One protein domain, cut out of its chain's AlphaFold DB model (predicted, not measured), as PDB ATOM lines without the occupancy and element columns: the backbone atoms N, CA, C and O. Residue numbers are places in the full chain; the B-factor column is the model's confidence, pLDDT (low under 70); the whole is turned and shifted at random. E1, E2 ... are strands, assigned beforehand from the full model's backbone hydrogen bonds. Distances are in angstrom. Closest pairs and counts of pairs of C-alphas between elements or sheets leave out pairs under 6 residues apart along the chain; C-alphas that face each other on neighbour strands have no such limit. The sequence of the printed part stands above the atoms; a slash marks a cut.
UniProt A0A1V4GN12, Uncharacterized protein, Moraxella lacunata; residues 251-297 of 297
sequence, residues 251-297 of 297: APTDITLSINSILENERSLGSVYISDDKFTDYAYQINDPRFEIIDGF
ATOM      1  N   ALA A 251     -17.476  48.347 -28.541       85.06
ATOM      2  CA  ALA A 251     -18.460  47.306 -28.798       85.06
ATOM      3  C   ALA A 251     -17.849  46.228 -29.712       85.06
ATOM      4  O   ALA A 251     -17.179  46.587 -30.686       85.06
ATOM      5  N   PRO A 252     -18.193  44.941 -29.509       86.62
ATOM      6  CA  PRO A 252     -17.777  43.876 -30.407       86.62
ATOM      7  C   PRO A 252     -18.106  44.171 -31.870       86.62
ATOM      8  O   PRO A 252     -19.209  44.622 -32.201       86.62
ATOM      9  N   THR A 253     -17.160  43.877 -32.758       88.94
ATOM     10  CA  THR A 253     -17.257  44.244 -34.181       88.94
ATOM     11  C   THR A 253     -17.814  43.132 -35.058       88.94
ATOM     12  O   THR A 253     -18.421  43.414 -36.092       88.94
ATOM     13  N   ASP A 254     -17.630  41.875 -34.653       89.38
ATOM     14  CA  ASP A 254     -18.110  40.720 -35.404       89.38
ATOM     15  C   ASP A 254     -18.382  39.514 -34.498       89.38
ATOM     16  O   ASP A 254     -17.789  39.359 -33.426       89.38
ATOM     17  N   ILE A 255     -19.261  38.634 -34.971       88.62
ATOM     18  CA  ILE A 255     -19.563  37.337 -34.370       88.62
ATOM     19  C   ILE A 255     -19.480  36.261 -35.447       88.62
ATOM     20  O   ILE A 255     -20.195  36.288 -36.449       88.62
ATOM     21  N   THR A 256     -18.624  35.268 -35.227       88.56
ATOM     22  CA  THR A 256     -18.453  34.149 -36.156       88.56
ATOM     23  C   THR A 256     -18.693  32.816 -35.465       88.56
ATOM     24  O   THR A 256     -18.522  32.663 -34.257       88.56
ATOM     25  N   LEU A 257     -19.121  31.836 -36.257       88.31
ATOM     26  CA  LEU A 257     -19.278  30.454 -35.826       88.31
ATOM     27  C   LEU A 257     -18.165  29.615 -36.444       88.31
ATOM     28  O   LEU A 257     -17.840  29.787 -37.621       88.31
ATOM     29  N   SER A 258     -17.618  28.672 -35.677       89.00
ATOM     30  CA  SER A 258     -16.567  27.775 -36.174       89.00
ATOM     31  C   SER A 258     -17.029  26.889 -37.337       89.00
ATOM     32  O   SER A 258     -16.217  26.475 -38.164       89.00
ATOM     33  N   ILE A 259     -18.333  26.606 -37.411       85.69
ATOM     34  CA  ILE A 259     -18.975  25.801 -38.450       85.69
ATOM     35  C   ILE A 259     -20.364  26.363 -38.774       85.69
ATOM     36  O   ILE A 259     -21.030  26.947 -37.925       85.69
ATOM     37  N   ASN A 260     -20.826  26.150 -40.004       85.19
ATOM     38  CA  ASN A 260     -22.162  26.549 -40.468       85.19
ATOM     39  C   ASN A 260     -23.054  25.352 -40.847       85.19
ATOM     40  O   ASN A 260     -24.165  25.530 -41.348       85.19
ATOM     41  N   SER A 261     -22.573  24.130 -40.618       86.69
ATOM     42  CA  SER A 261     -23.301  22.891 -40.871       86.69
ATOM     43  C   SER A 261     -22.884  21.825 -39.871       86.69
ATOM     44  O   SER A 261     -21.696  21.692 -39.579       86.69
ATOM     45  N   ILE A 262     -23.848  21.030 -39.424       88.69
ATOM     46  CA  ILE A 262     -23.626  19.879 -38.550       88.69
ATOM     47  C   ILE A 262     -24.150  18.605 -39.202       88.69
ATOM     48  O   ILE A 262     -25.070  18.647 -40.024       88.69
ATOM     49  N   LEU A 263     -23.569  17.469 -38.824       89.56
ATOM     50  CA  LEU A 263     -24.164  16.174 -39.122       89.56
ATOM     51  C   LEU A 263     -25.413  15.976 -38.262       89.56
ATOM     52  O   LEU A 263     -25.543  16.530 -37.169       89.56
ATOM     53  N   GLU A 264     -26.350  15.180 -38.764       89.00
ATOM     54  CA  GLU A 264     -27.505  14.794 -37.967       89.00
ATOM     55  C   GLU A 264     -27.065  14.081 -36.677       89.00
ATOM     56  O   GLU A 264     -26.152  13.257 -36.689       89.00
ATOM     57  N   ASN A 265     -27.765  14.371 -35.577       89.12
ATOM     58  CA  ASN A 265     -27.525  13.832 -34.231       89.12
ATOM     59  C   ASN A 265     -26.301  14.391 -33.481       89.12
ATOM     60  O   ASN A 265     -25.979  13.892 -32.400       89.12
ATOM     61  N   GLU A 266     -25.673  15.456 -33.985       88.31
ATOM     62  CA  GLU A 266     -24.645  16.179 -33.234       88.31
ATOM     63  C   GLU A 266     -25.245  17.066 -32.138       88.31
ATOM     64  O   GLU A 266     -26.259  17.739 -32.330       88.31
ATOM     65  N   ARG A 267     -24.602  17.061 -30.963       84.31
ATOM     66  CA  ARG A 267     -25.004  17.887 -29.808       84.31
ATOM     67  C   ARG A 267     -24.238  19.203 -29.710       84.31
ATOM     68  O   ARG A 267     -24.732  20.120 -29.066       84.31
ATOM     69  N   SER A 268     -23.047  19.279 -30.303       86.62
ATOM     70  CA  SER A 268     -22.230  20.493 -30.330       86.62
ATOM     71  C   SER A 268     -22.312  21.137 -31.706       86.62
ATOM     72  O   SER A 268     -22.148  20.463 -32.722       86.62
ATOM     73  N   LEU A 269     -22.580  22.440 -31.725       83.25
ATOM     74  CA  LEU A 269     -22.798  23.216 -32.948       83.25
ATOM     75  C   LEU A 269     -21.598  24.096 -33.307       83.25
ATOM     76  O   LEU A 269     -21.697  24.951 -34.183       83.25
ATOM     77  N   GLY A 270     -20.465  23.858 -32.645       84.56
ATOM     78  CA  GLY A 270     -19.249  24.640 -32.797       84.56
ATOM     79  C   GLY A 270     -19.054  25.661 -31.683       84.56
ATOM     80  O   GLY A 270     -19.742  25.643 -30.664       84.56
ATOM     81  N   SER A 271     -18.078  26.532 -31.900       88.25
ATOM     82  CA  SER A 271     -17.703  27.609 -30.987       88.25
ATOM     83  C   SER A 271     -18.157  28.943 -31.567       88.25
ATOM     84  O   SER A 271     -18.135  29.133 -32.788       88.25
ATOM     85  N   VAL A 272     -18.550  29.855 -30.682       86.69
ATOM     86  CA  VAL A 272     -18.792  31.260 -31.008       86.69
ATOM     87  C   VAL A 272     -17.483  32.009 -30.802       86.69
ATOM     88  O   VAL A 272     -16.878  31.908 -29.738       86.69
ATOM     89  N   TYR A 273     -17.050  32.754 -31.812       84.88
ATOM     90  CA  TYR A 273     -15.921  33.667 -31.699       84.88
ATOM     91  C   TYR A 273     -16.417  35.097 -31.840       84.88
ATOM     92  O   TYR A 273     -17.146  35.419 -32.781       84.88
ATOM     93  N   ILE A 274     -15.996  35.944 -30.907       85.50
ATOM     94  CA  ILE A 274     -16.241  37.381 -30.928       85.50
ATOM     95  C   ILE A 274     -14.960  38.071 -31.393       85.50
ATOM     96  O   ILE A 274     -13.873  37.737 -30.921       85.50
ATOM     97  N   SER A 275     -15.092  38.990 -32.348       84.94
ATOM     98  CA  SER A 275     -13.993  39.872 -32.747       84.94
ATOM     99  C   SER A 275     -14.104  41.181 -31.983       84.94
ATOM    100  O   SER A 275     -15.083  41.914 -32.147       84.94
ATOM    101  N   ASP A 276     -13.095  41.456 -31.164       82.75
ATOM    102  CA  ASP A 276     -13.071  42.582 -30.238       82.75
ATOM    103  C   ASP A 276     -11.637  43.019 -29.920       82.75
ATOM    104  O   ASP A 276     -10.668  42.305 -30.207       82.75
ATOM    105  N   ASP A 277     -11.524  44.183 -29.304       71.69
ATOM    106  CA  ASP A 277     -10.302  44.891 -28.909       71.69
ATOM    107  C   ASP A 277      -9.566  44.318 -27.676       71.69
ATOM    108  O   ASP A 277      -8.446  44.758 -27.419       71.69
ATOM    109  N   LYS A 278     -10.081  43.256 -27.026       70.62
ATOM    110  CA  LYS A 278      -9.508  42.426 -25.920       70.62
ATOM    111  C   LYS A 278     -10.276  42.501 -24.595       70.62
ATOM    112  O   LYS A 278      -9.832  41.884 -23.616       70.62
ATOM    113  N   PHE A 279     -11.435  43.146 -24.542       69.12
ATOM    114  CA  PHE A 279     -12.346  42.916 -23.424       69.12
ATOM    115  C   PHE A 279     -12.913  41.487 -23.481       69.12
ATOM    116  O   PHE A 279     -12.910  40.840 -24.517       69.12
ATOM    117  N   THR A 280     -13.265  40.903 -22.332       68.44
ATOM    118  CA  THR A 280     -13.648  39.471 -22.242       68.44
ATOM    119  C   THR A 280     -14.976  39.240 -21.523       68.44
ATOM    120  O   THR A 280     -15.333  38.098 -21.238       68.44
ATOM    121  N   ASP A 281     -15.725  40.309 -21.244       76.00
ATOM    122  CA  ASP A 281     -17.022  40.240 -20.570       76.00
ATOM    123  C   ASP A 281     -18.157  40.322 -21.601       76.00
ATOM    124  O   ASP A 281     -18.700  41.390 -21.889       76.00
ATOM    125  N   TYR A 282     -18.478  39.182 -22.219       80.38
ATOM    126  CA  TYR A 282     -19.535  39.093 -23.226       80.38
ATOM    127  C   TYR A 282     -20.815  38.499 -22.658       80.38
ATOM    128  O   TYR A 282     -20.817  37.435 -22.042       80.38
ATOM    129  N   ALA A 283     -21.939  39.141 -22.972       81.81
ATOM    130  CA  ALA A 283     -23.261  38.562 -22.793       81.81
ATOM    131  C   ALA A 283     -23.804  38.096 -24.145       81.81
ATOM    132  O   ALA A 283     -24.023  38.901 -25.052       81.81
ATOM    133  N   TYR A 284     -24.075  36.799 -24.272       84.50
ATOM    134  CA  TYR A 284     -24.639  36.243 -25.495       84.50
ATOM    135  C   TYR A 284     -26.167  36.152 -25.440       84.50
ATOM    136  O   TYR A 284     -26.760  35.837 -24.407       84.50
ATOM    137  N   GLN A 285     -26.817  36.373 -26.584       86.19
ATOM    138  CA  GLN A 285     -28.248  36.131 -26.760       86.19
ATOM    139  C   GLN A 285     -28.490  35.290 -28.006       86.19
ATOM    140  O   GLN A 285     -27.940  35.565 -29.073       86.19
ATOM    141  N   ILE A 286     -29.356  34.288 -27.875       88.88
ATOM    142  CA  ILE A 286     -29.808  33.454 -28.983       88.88
ATOM    143  C   ILE A 286     -31.321  33.575 -29.119       88.88
ATOM    144  O   ILE A 286     -32.064  33.509 -28.141       88.88
ATOM    145  N   ASN A 287     -31.783  33.819 -30.342       91.56
ATOM    146  CA  ASN A 287     -33.196  34.070 -30.627       91.56
ATOM    147  C   ASN A 287     -33.992  32.790 -30.923       91.56
ATOM    148  O   ASN A 287     -35.216  32.845 -31.041       91.56
ATOM    149  N   ASP A 288     -33.314  31.651 -31.049       91.62
ATOM    150  CA  ASP A 288     -33.931  30.360 -31.315       91.62
ATOM    151  C   ASP A 288     -33.840  29.477 -30.060       91.62
ATOM    152  O   ASP A 288     -32.739  29.122 -29.634       91.62
ATOM    153  N   PRO A 289     -34.986  29.097 -29.465       92.69
ATOM    154  CA  PRO A 289     -35.034  28.370 -28.197       92.69
ATOM    155  C   PRO A 289     -34.508  26.932 -28.287       92.69
ATOM    156  O   PRO A 289     -34.447  26.242 -27.271       92.69
ATOM    157  N   ARG A 290     -34.183  26.440 -29.487       90.06
ATOM    158  CA  ARG A 290     -33.575  25.115 -29.681       90.06
ATOM    159  C   ARG A 290     -32.071  25.114 -29.418       90.06
ATOM    160  O   ARG A 290     -31.477  24.039 -29.409       90.06
ATOM    161  N   PHE A 291     -31.473  26.286 -29.239       88.75
ATOM    162  CA  PHE A 291     -30.043  26.452 -29.044       88.75
ATOM    163  C   PHE A 291     -29.763  27.162 -27.721       88.75
ATOM    164  O   PHE A 291     -30.547  27.985 -27.254       88.75
ATOM    165  N   GLU A 292     -28.616  26.847 -27.136       87.94
ATOM    166  CA  GLU A 292     -28.082  27.498 -25.948       87.94
ATOM    167  C   GLU A 292     -26.598  27.790 -26.169       87.94
ATOM    168  O   GLU A 292     -25.928  27.093 -26.934       87.94
ATOM    169  N   ILE A 293     -26.097  28.834 -25.514       86.75
ATOM    170  CA  ILE A 293     -24.669  29.141 -25.470       86.75
ATOM    171  C   ILE A 293     -24.172  28.693 -24.102       86.75
ATOM    172  O   ILE A 293     -24.737  29.075 -23.077       86.75
ATOM    173  N   ILE A 294     -23.161  27.829 -24.104       83.31
ATOM    174  CA  ILE A 294     -22.578  27.250 -22.897       83.31
ATOM    175  C   ILE A 294     -21.205  27.892 -22.706       83.31
ATOM    176  O   ILE A 294     -20.295  27.616 -23.486       83.31
ATOM    177  N   ASP A 295     -21.057  28.737 -21.685       69.62
ATOM    178  CA  ASP A 295     -19.762  29.327 -21.329       69.62
ATOM    179  C   ASP A 295     -18.784  28.250 -20.832       69.62
ATOM    180  O   ASP A 295     -19.137  27.408 -20.001       69.62
ATOM    181  N   GLY A 296     -17.528  28.312 -21.290       55.34
ATOM    182  CA  GLY A 296     -16.420  27.546 -20.706       55.34
ATOM    183  C   GLY A 296     -15.913  26.321 -21.477       55.34
ATOM    184  O   GLY A 296     -15.374  25.416 -20.837       55.34
ATOM    185  N   PHE A 297     -16.026  26.287 -22.810       42.44
ATOM    186  CA  PHE A 297     -15.355  25.288 -23.659       42.44
ATOM    187  C   PHE A 297     -14.608  25.909 -24.837       42.44
ATOM    188  O   PHE A 297     -15.191  26.785 -25.512       42.44
TER     189      PHE A 297
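Overview. This is residues 251 to 297 of the 297 residues of an uncharacterized protein of Moraxella lacunata (UniProt A0A1V4GN12). This is a model with little regular structure: a small two-stranded hairpin, E1 and E2, opens into a long loop, residues 258 to 271, and after E2 an unnamed tail, residues 276 to 297, turns back and then folds on itself in a second loop. The printed part has 47 residues, no named helix and two strands, E1 then E2, in one antiparallel sheet; the class is all strand, with 8 residues in named elements. It is loose, with a radius of gyration of the C-alphas of 12.0 A, and elongated, spanning 36 by 19 by 19 A.

Arrangement. E1, residues 254 to 257, and E2, residues 272 to 275, form a hairpin, antiparallel at 155 degrees. C-alphas 255 and 274 face each other at 4.8 A. N 256 and O 273 are within hydrogen-bond range at 2.9 A, as are N 275 and O 254 at 2.9 A.

Along the chain. E1 begins at C-alpha 254 (-18.110, 40.720, -35.404) and is 10.3 A long. E2 is 10.0 A long and ends at C-alpha 275 (-13.993, 39.872, -32.747).

Size, cuts and confidence. The C-alphas farthest apart, of Asn 265 and Asp 277, are 35.9 A apart. The link E1 to E2 is long, and the printed part has no cut. Residues 279 to 280 and 295 to 297 have pLDDT under 70.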